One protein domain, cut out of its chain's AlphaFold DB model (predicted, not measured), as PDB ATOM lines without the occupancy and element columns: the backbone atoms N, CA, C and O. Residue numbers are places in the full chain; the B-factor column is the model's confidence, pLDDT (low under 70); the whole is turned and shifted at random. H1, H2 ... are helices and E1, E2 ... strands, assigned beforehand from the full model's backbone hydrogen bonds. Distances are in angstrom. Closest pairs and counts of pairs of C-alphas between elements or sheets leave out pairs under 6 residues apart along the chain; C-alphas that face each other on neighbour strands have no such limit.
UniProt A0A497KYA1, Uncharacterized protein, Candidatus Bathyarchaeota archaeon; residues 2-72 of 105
ATOM      1  N   ARG A   2     218.206 238.926 185.211       50.69
ATOM      2  CA  ARG A   2     217.562 237.599 185.249       50.69
ATOM      3  C   ARG A   2     216.393 237.474 184.261       50.69
ATOM      4  O   ARG A   2     216.022 236.364 183.912       50.69
ATOM      5  N   TYR A   3     215.894 238.603 183.756       51.84
ATOM      6  CA  TYR A   3     214.729 238.667 182.884       51.84
ATOM      7  C   TYR A   3     215.011 239.631 181.720       51.84
ATOM      8  O   TYR A   3     215.300 240.804 181.945       51.84
ATOM      9  N   ARG A   4     214.992 239.142 180.473       50.84
ATOM     10  CA  ARG A   4     215.065 239.967 179.254       50.84
ATOM     11  C   ARG A   4     213.832 239.638 178.400       50.84
ATOM     12  O   ARG A   4     213.748 238.519 177.913       50.84
ATOM     13  N   GLY A   5     212.906 240.599 178.263       56.19
ATOM     14  CA  GLY A   5     211.750 240.572 177.348       56.19
ATOM     15  C   GLY A   5     210.620 239.576 177.654       56.19
ATOM     16  O   GLY A   5     210.384 238.707 176.827       56.19
ATOM     17  N   PHE A   6     209.908 239.662 178.786       62.56
ATOM     18  CA  PHE A   6     208.958 238.596 179.156       62.56
ATOM     19  C   PHE A   6     207.519 238.752 178.635       62.56
ATOM     20  O   PHE A   6     206.934 239.824 178.608       62.56
ATOM     21  N   TRP A   7     206.967 237.621 178.192       59.97
ATOM     22  CA  TRP A   7     205.624 237.474 177.611       59.97
ATOM     23  C   TRP A   7     204.918 236.205 178.138       59.97
ATOM     24  O   TRP A   7     203.886 235.802 177.612       59.97
ATOM     25  N   GLU A   8     205.470 235.581 179.186       68.44
ATOM     26  CA  GLU A   8     204.884 234.445 179.910       68.44
ATOM     27  C   GLU A   8     204.322 234.899 181.266       68.44
ATOM     28  O   GLU A   8     204.631 235.993 181.753       68.44
ATOM     29  N   THR A   9     203.478 234.068 181.880       71.38
ATOM     30  CA  THR A   9     202.930 234.344 183.210       71.38
ATOM     31  C   THR A   9     204.006 234.164 184.277       71.38
ATOM     32  O   THR A   9     204.575 233.081 184.389       71.38
ATOM     33  N   VAL A  10     204.248 235.179 185.114       82.50
ATOM     34  CA  VAL A  10     205.277 235.136 186.182       82.50
ATOM     35  C   VAL A  10     204.946 234.172 187.320       82.50
ATOM     36  O   VAL A  10     205.764 233.951 188.210       82.50
ATOM     37  N   LYS A  11     203.749 233.582 187.287       78.56
ATOM     38  CA  LYS A  11     203.309 232.520 188.186       78.56
ATOM     39  C   LYS A  11     202.259 231.638 187.533       78.56
ATOM     40  O   LYS A  11     201.608 232.041 186.568       78.56
ATOM     41  N   GLU A  12     202.088 230.448 188.092       86.50
ATOM     42  CA  GLU A  12     201.056 229.510 187.666       86.50
ATOM     43  C   GLU A  12     199.649 230.054 187.933       86.50
ATOM     44  O   GLU A  12     199.421 230.859 188.842       86.50
ATOM     45  N   ARG A  13     198.688 229.594 187.127       91.50
ATOM     46  CA  ARG A  13     197.279 229.938 187.304       91.50
ATOM     47  C   ARG A  13     196.749 229.321 188.610       91.50
ATOM     48  O   ARG A  13     196.830 228.098 188.745       91.50
ATOM     49  N   PRO A  14     196.157 230.110 189.523       92.56
ATOM     50  CA  PRO A  14     195.543 229.588 190.742       92.56
ATOM     51  C   PRO A  14     194.409 228.600 190.438       92.56
ATOM     52  O   PRO A  14     193.731 228.716 189.417       92.56
ATOM     53  N   SER A  15     194.166 227.651 191.346       91.31
ATOM     54  CA  SER A  15     193.014 226.741 191.268       91.31
ATOM     55  C   SER A  15     191.689 227.405 191.661       91.31
ATOM     56  O   SER A  15     190.639 226.953 191.211       91.31
ATOM     57  N   GLY A  16     191.742 228.440 192.509       94.00
ATOM     58  CA  GLY A  16     190.590 229.229 192.949       94.00
ATOM     59  C   GLY A  16     190.228 230.369 191.991       94.00
ATOM     60  O   GLY A  16     190.549 230.329 190.807       94.00
ATOM     61  N   GLU A  17     189.566 231.401 192.511       96.75
ATOM     62  CA  GLU A  17     189.215 232.598 191.739       96.75
ATOM     63  C   GLU A  17     190.449 233.486 191.488       96.75
ATOM     64  O   GLU A  17     191.293 233.659 192.374       96.75
ATOM     65  N   TRP A  18     190.564 234.052 190.286       96.56
ATOM     66  CA  TRP A  18     191.722 234.827 189.848       96.56
ATOM     67  C   TRP A  18     191.383 235.882 188.792       96.56
ATOM     68  O   TRP A  18     190.422 235.756 188.035       96.56
ATOM     69  N   ILE A  19     192.234 236.901 188.698       94.94
ATOM     70  CA  ILE A  19     192.295 237.853 187.581       94.94
ATOM     71  C   ILE A  19     193.665 237.729 186.919       94.94
ATOM     72  O   ILE A  19     194.673 237.653 187.612       94.94
ATOM     73  N   LEU A  20     193.712 237.675 185.592       94.56
ATOM     74  CA  LEU A  20     194.937 237.753 184.806       94.56
ATOM     75  C   LEU A  20     195.132 239.196 184.361       94.56
ATOM     76  O   LEU A  20     194.252 239.787 183.732       94.56
ATOM     77  N   ILE A  21     196.304 239.736 184.657       92.38
ATOM     78  CA  ILE A  21     196.734 241.047 184.196       92.38
ATOM     79  C   ILE A  21     197.919 240.920 183.250       92.38
ATOM     80  O   ILE A  21     198.695 239.964 183.314       92.38
ATOM     81  N   PHE A  22     198.075 241.927 182.411       89.38
ATOM     82  CA  PHE A  22     199.301 242.234 181.696       89.38
ATOM     83  C   PHE A  22     199.900 243.490 182.318       89.38
ATOM     84  O   PHE A  22     199.164 244.441 182.556       89.38
ATOM     85  N   ALA A  23     201.202 243.506 182.577       87.94
ATOM     86  CA  ALA A  23     201.919 244.686 183.042       87.94
ATOM     87  C   ALA A  23     203.104 244.964 182.113       87.94
ATOM     88  O   ALA A  23     203.839 244.038 181.769       87.94
ATOM     89  N   SER A  24     203.316 246.219 181.724       84.31
ATOM     90  CA  SER A  24     204.463 246.629 180.912       84.31
ATOM     91  C   SER A  24     204.965 248.019 181.265       84.31
ATOM     92  O   SER A  24     204.208 248.865 181.741       84.31
ATOM     93  N   ASP A  25     206.226 248.278 180.935       80.38
ATOM     94  CA  ASP A  25     206.729 249.647 180.845       80.38
ATOM     95  C   ASP A  25     205.884 250.443 179.828       80.38
ATOM     96  O   ASP A  25     205.392 249.874 178.842       80.38
ATOM     97  N   TRP A  26     205.683 251.742 180.056       71.19
ATOM     98  CA  TRP A  26     204.829 252.589 179.211       71.19
ATOM     99  C   TRP A  26     205.275 252.613 177.748       71.19
ATOM    100  O   TRP A  26     204.440 252.645 176.842       71.19
ATOM    101  N   ASN A  27     206.586 252.514 177.501       67.44
ATOM    102  CA  ASN A  27     207.133 252.452 176.148       67.44
ATOM    103  C   ASN A  27     206.984 251.067 175.480       67.44
ATOM    104  O   ASN A  27     207.439 250.903 174.358       67.44
ATOM    105  N   LYS A  28     206.365 250.072 176.142       61.22
ATOM    106  CA  LYS A  28     205.973 248.718 175.664       61.22
ATOM    107  C   LYS A  28     207.037 247.860 174.948       61.22
ATOM    108  O   LYS A  28     206.780 246.690 174.674       61.22
ATOM    109  N   ASP A  29     208.235 248.378 174.697       59.09
ATOM    110  CA  ASP A  29     209.193 247.806 173.746       59.09
ATOM    111  C   ASP A  29     210.176 246.814 174.382       59.09
ATOM    112  O   ASP A  29     210.843 246.052 173.672       59.09
ATOM    113  N   HIS A  30     210.314 246.810 175.713       59.16
ATOM    114  CA  HIS A  30     211.420 246.095 176.361       59.16
ATOM    115  C   HIS A  30     211.017 245.174 177.509       59.16
ATOM    116  O   HIS A  30     211.584 244.079 177.612       59.16
ATOM    117  N   TRP A  31     210.042 245.554 178.336       75.00
ATOM    118  CA  TRP A  31     209.672 244.791 179.527       75.00
ATOM    119  C   TRP A  31     208.162 244.721 179.700       75.00
ATOM    120  O   TRP A  31     207.495 245.737 179.878       75.00
ATOM    121  N   ALA A  32     207.648 243.498 179.668       84.06
ATOM    122  CA  ALA A  32     206.280 243.181 180.010       84.06
ATOM    123  C   ALA A  32     206.237 241.852 180.772       84.06
ATOM    124  O   ALA A  32     207.257 241.162 180.884       84.06
ATOM    125  N   PHE A  33     205.079 241.518 181.326       87.94
ATOM    126  CA  PHE A  33     204.753 240.182 181.799       87.94
ATOM    127  C   PHE A  33     203.247 240.022 182.012       87.94
ATOM    128  O   PHE A  33     202.521 240.998 182.197       87.94
ATOM    129  N   TYR A  34     202.790 238.770 182.046       91.12
ATOM    130  CA  TYR A  34     201.458 238.438 182.541       91.12
ATOM    131  C   TYR A  34     201.539 237.996 184.001       91.12
ATOM    132  O   TYR A  34     202.500 237.338 184.399       91.12
ATOM    133  N   ALA A  35     200.534 238.310 184.809       92.50
ATOM    134  CA  ALA A  35     200.460 237.849 186.191       92.50
ATOM    135  C   ALA A  35     199.021 237.533 186.582       92.50
ATOM    136  O   ALA A  35     198.103 238.282 186.272       92.50
ATOM    137  N   TYR A  36     198.825 236.431 187.299       95.00
ATOM    138  CA  TYR A  36     197.548 236.187 187.963       95.00
ATOM    139  C   TYR A  36     197.446 237.031 189.248       95.00
ATOM    140  O   TYR A  36     198.448 237.475 189.793       95.00
ATOM    141  N   ILE A  37     196.258 237.250 189.783       94.94
ATOM    142  CA  ILE A  37     196.027 237.751 191.139       94.94
ATOM    143  C   ILE A  37     194.902 236.891 191.689       94.94
ATOM    144  O   ILE A  37     193.798 236.902 191.149       94.94
ATOM    145  N   SER A  38     195.213 236.071 192.687       95.81
ATOM    146  CA  SER A  38     194.272 235.139 193.298       95.81
ATOM    147  C   SER A  38     193.408 235.847 194.335       95.81
ATOM    148  O   SER A  38     193.897 236.682 195.088       95.81
ATOM    149  N   LEU A  39     192.129 235.485 194.434       94.69
ATOM    150  CA  LEU A  39     191.250 236.033 195.470       94.69
ATOM    151  C   LEU A  39     191.712 235.657 196.890       94.69
ATOM    152  O   LEU A  39     191.566 236.447 197.813       94.69
ATOM    153  N   GLU A  40     192.276 234.465 197.079       93.81
ATOM    154  CA  GLU A  40     192.734 233.999 198.398       93.81
ATOM    155  C   GLU A  40     194.048 234.661 198.844       93.81
ATOM    156  O   GLU A  40     194.326 234.735 200.040       93.81
ATOM    157  N   GLY A  41     194.855 235.138 197.892       93.75
ATOM    158  CA  GLY A  41     196.216 235.622 198.123       93.75
ATOM    159  C   GLY A  41     196.515 237.003 197.543       93.75
ATOM    160  O   GLY A  41     197.694 237.339 197.420       93.75
ATOM    161  N   TYR A  42     195.500 237.804 197.190       94.19
ATOM    162  CA  TYR A  42     195.690 239.037 196.412       94.19
ATOM    163  C   TYR A  42     196.678 240.015 197.055       94.19
ATOM    164  O   TYR A  42     197.467 240.620 196.341       94.19
ATOM    165  N   GLU A  43     196.700 240.156 198.387       95.06
ATOM    166  CA  GLU A  43     197.625 241.083 199.059       95.06
ATOM    167  C   GLU A  43     199.088 240.713 198.798       95.06
ATOM    168  O   GLU A  43     199.906 241.570 198.460       95.06
ATOM    169  N   ARG A  44     199.402 239.419 198.917       94.62
ATOM    170  CA  ARG A  44     200.737 238.889 198.646       94.62
ATOM    171  C   ARG A  44     201.058 238.974 197.159       94.62
ATOM    172  O   ARG A  44     202.126 239.451 196.796       94.62
ATOM    173  N   ASP A  45     200.121 238.548 196.318       94.56
ATOM    174  CA  ASP A  45     200.265 238.542 194.865       94.56
ATOM    175  C   ASP A  45     200.579 239.937 194.313       94.56
ATOM    176  O   ASP A  45     201.498 240.106 193.517       94.56
ATOM    177  N   ILE A  46     199.829 240.943 194.762       93.50
ATOM    178  CA  ILE A  46     200.019 242.344 194.387       93.50
ATOM    179  C   ILE A  46     201.352 242.878 194.922       93.50
ATOM    180  O   ILE A  46     202.034 243.627 194.222       93.50
ATOM    181  N   GLY A  47     201.741 242.496 196.143       92.19
ATOM    182  CA  GLY A  47     203.046 242.835 196.711       92.19
ATOM    183  C   GLY A  47     204.199 242.339 195.837       92.19
ATOM    184  O   GLY A  47     205.032 243.139 195.418       92.19
ATOM    185  N   GLU A  48     204.190 241.051 195.487       92.00
ATOM    186  CA  GLU A  48     205.210 240.414 194.643       92.00
ATOM    187  C   GLU A  48     205.261 241.033 193.232       92.00
ATOM    188  O   GLU A  48     206.344 241.286 192.702       92.00
ATOM    189  N   ILE A  49     204.105 241.344 192.628       90.00
ATOM    190  CA  ILE A  49     204.033 242.017 191.319       90.00
ATOM    191  C   ILE A  49     204.645 243.424 191.387       90.00
ATOM    192  O   ILE A  49     205.454 243.788 190.532       90.00
ATOM    193  N   ASN A  50     204.294 244.213 192.405       88.56
ATOM    194  CA  ASN A  50     204.828 245.563 192.588       88.56
ATOM    195  C   ASN A  50     206.334 245.558 192.895       88.56
ATOM    196  O   ASN A  50     207.057 246.444 192.437       88.56
ATOM    197  N   GLU A  51     206.826 244.578 193.656       88.25
ATOM    198  CA  GLU A  51     208.260 244.384 193.879       88.25
ATOM    199  C   GLU A  51     208.984 244.051 192.575       88.25
ATOM    200  O   GLU A  51     209.982 244.698 192.262       88.25
ATOM    201  N   LEU A  52     208.440 243.140 191.761       86.75
ATOM    202  CA  LEU A  52     209.007 242.808 190.455       86.75
ATOM    203  C   LEU A  52     209.063 244.029 189.524       86.75
ATOM    204  O   LEU A  52     210.091 244.269 188.897       86.75
ATOM    205  N   ILE A  53     207.998 244.832 189.455       83.94
ATOM    206  CA  ILE A  53     207.976 246.080 188.672       83.94
ATOM    207  C   ILE A  53     209.109 247.021 189.115       83.94
ATOM    208  O   ILE A  53     209.830 247.562 188.275       83.94
ATOM    209  N   ARG A  54     209.316 247.179 190.431       82.06
ATOM    210  CA  ARG A  54     210.414 247.994 190.982       82.06
ATOM    211  C   ARG A  54     211.787 247.424 190.631       82.06
ATOM    212  O   ARG A  54     212.674 248.184 190.251       82.06
ATOM    213  N   GLU A  55     211.973 246.108 190.732       82.94
ATOM    214  CA  GLU A  55     213.233 245.437 190.383       82.94
ATOM    215  C   GLU A  55     213.579 245.561 188.898       82.94
ATOM    216  O   GLU A  55     214.753 245.684 188.538       82.94
ATOM    217  N   LEU A  56     212.566 245.542 188.029       78.69
ATOM    218  CA  LEU A  56     212.739 245.735 186.593       78.69
ATOM    219  C   LEU A  56     213.104 247.180 186.232       78.69
ATOM    220  O   LEU A  56     213.498 247.415 185.092       78.69
ATOM    221  N   ASN A  57     213.055 248.110 187.194       69.06
ATOM    222  CA  ASN A  57     213.511 249.490 187.059       69.06
ATOM    223  C   ASN A  57     212.955 250.146 185.787       69.06
ATOM    224  O   ASN A  57     213.724 250.644 184.966       69.06
ATOM    225  N   TRP A  58     211.631 250.088 185.595       70.06
ATOM    226  CA  TRP A  58     210.932 250.807 184.522       70.06
ATOM    227  C   TRP A  58     211.162 252.302 184.771       70.06
ATOM    228  O   TRP A  58     210.546 252.897 185.655       70.06
ATOM    229  N   MET A  59     212.197 252.844 184.113       50.97
ATOM    230  CA  MET A  59     213.018 253.961 184.613       50.97
ATOM    231  C   MET A  59     212.283 255.297 184.743       50.97
ATOM    232  O   MET A  59     212.816 256.205 185.378       50.97
ATOM    233  N   ASP A  60     211.056 255.392 184.235       57.28
ATOM    234  CA  ASP A  60     210.287 256.634 184.210       57.28
ATOM    235  C   ASP A  60     209.038 256.584 185.115       57.28
ATOM    236  O   ASP A  60     208.321 257.571 185.238       57.28
ATOM    237  N   GLY A  61     208.800 255.462 185.812       58.97
ATOM    238  CA  GLY A  61     207.704 255.308 186.780       58.97
ATOM    239  C   GLY A  61     206.318 255.062 186.172       58.97
ATOM    240  O   GLY A  61     205.376 254.794 186.920       58.97
ATOM    241  N   ASP A  62     206.196 255.088 184.843       70.56
ATOM    242  CA  ASP A  62     204.937 254.857 184.141       70.56
ATOM    243  C   ASP A  62     204.740 253.361 183.842       70.56
ATOM    244  O   ASP A  62     205.331 252.774 182.935       70.56
ATOM    245  N   VAL A  63     203.884 252.734 184.647       79.12
ATOM    246  CA  VAL A  63     203.498 251.321 184.549       79.12
ATOM    247  C   VAL A  63     202.157 251.239 183.824       79.12
ATOM    248  O   VAL A  63     201.152 251.764 184.305       79.12
ATOM    249  N   TYR A  64     202.121 250.537 182.696       82.50
ATOM    250  CA  TYR A  64     200.876 250.133 182.053       82.50
ATOM    251  C   TYR A  64     200.421 248.780 182.604       82.50
ATOM    252  O   TYR A  64     201.221 247.859 182.746       82.50
ATOM    253  N   VAL A  65     199.131 248.654 182.901       85.81
ATOM    254  CA  VAL A  65     198.481 247.438 183.413       85.81
ATOM    255  C   VAL A  65     197.131 247.267 182.728       85.81
ATOM    256  O   VAL A  65     196.259 248.130 182.788       85.81
ATOM    257  N   GLU A  66     196.933 246.115 182.115       87.31
ATOM    258  CA  GLU A  66     195.698 245.761 181.433       87.31
ATOM    259  C   GLU A  66     195.064 244.550 182.108       87.31
ATOM    260  O   GLU A  66     195.752 243.601 182.489       87.31
ATOM    261  N   LEU A  67     193.741 244.585 182.263       90.94
ATOM    262  CA  LEU A  67     192.969 243.418 182.664       90.94
ATOM    263  C   LEU A  67     192.771 242.527 181.432       90.94
ATOM    264  O   LEU A  67     192.223 242.988 180.431       90.94
ATOM    265  N   ILE A  68     193.227 241.277 181.498       92.12
ATOM    266  CA  ILE A  68     193.264 240.364 180.347       92.12
ATOM    267  C   ILE A  68     192.152 239.325 180.414       92.12
ATOM    268  O   ILE A  68     191.459 239.097 179.425       92.12
ATOM    269  N   ASP A  69     192.008 238.664 181.562       93.88
ATOM    270  CA  ASP A  69     191.033 237.591 181.755       93.88
ATOM    271  C   ASP A  69     190.701 237.432 183.245       93.88
ATOM    272  O   ASP A  69     191.376 237.994 184.113       93.88
ATOM    273  N   HIS A  70     189.667 236.661 183.563       95.44
ATOM    274  CA  HIS A  70     189.273 236.372 184.934       95.44
ATOM    275  C   HIS A  70     188.551 235.031 185.066       95.44
ATOM    276  O   HIS A  70     187.950 234.504 184.132       95.44
ATOM    277  N   SER A  71     188.536 234.492 186.281       96.75
ATOM    278  CA  SER A  71     187.690 233.355 186.626       96.75
ATOM    279  C   SER A  71     186.196 233.734 186.633       96.75
ATOM    280  O   SER A  71     185.845 234.895 186.882       96.75
ATOM    281  N   PRO A  72     185.273 232.783 186.383       94.44
ATOM    282  CA  PRO A  72     183.847 233.085 186.230       94.44
ATOM    283  C   PRO A  72     183.196 233.791 187.429       94.44
ATOM    284  O   PRO A  72     182.292 234.603 187.232       94.44
TER     285      PRO A  72
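Overview. This is residues 2 to 72 of the 105 residues of an uncharacterized protein of Candidatus Bathyarchaeota archaeon (UniProt A0A497KYA1). A small, strongly twisted sheet of three antiparallel strands has one helix, H1, packed over one face, making two layers. Before the sheet, the unnamed stretch of residues 2 to 17 runs past the E2 edge. The printed part has 71 residues, with the order E1, E2, H1, E3 along the chain and E2, E1, E3 across the sheet. The class is mixed, helices and strands; the whole is compact, with a radius of gyration of the C-alphas of 12.0 A, yet elongated, spanning 34 by 21 by 19 A.

Arrangement. E1, residues 18 to 25, is the inner strand. It forms a hairpin with the edge strand E2, residues 32 to 38; N 21 and O 35 are within hydrogen-bond range at 2.8 A. H1, residues 42 to 55, touches E2, the closest C-alphas being those of Ile 37 and Asp 45, 5.7 A apart. H1 is on the sheet at a height of 8.8 A and lies over E1, along the strands at 14 degrees on the local plane; E2 only just falls short, with 2 of the helix's C-alphas on it. In H1 every O i to N i+4 pair is within hydrogen-bond range. The other edge strand, E3, residues 63 to 70, is antiparallel to E1, with N 22 and O 66 2.9 A apart. E2, H1 and E3 form a split strand-helix-strand unit, two strands running the same way with E1 between them, and its crossover is right-handed.

Along the chain. E1 starts at C-alpha 18, (191.722, 234.827, 189.848), and measures 22.9 A; E2 measures 19.6 A. H1 begins at C-alpha 42, (195.690, 239.037, 196.412), and is 19.6 A long. E3, 20.6 A, ends at C-alpha 70, (189.273, 236.372, 184.934).

Size, cuts and confidence. The two C-alphas farthest apart, those of Met 59 and Pro 72, are 35.9 A apart. The printed part has no cut and no long link. Confidence is under 70 at residues 2 to 8, 27 to 30, 57 and 59 to 61.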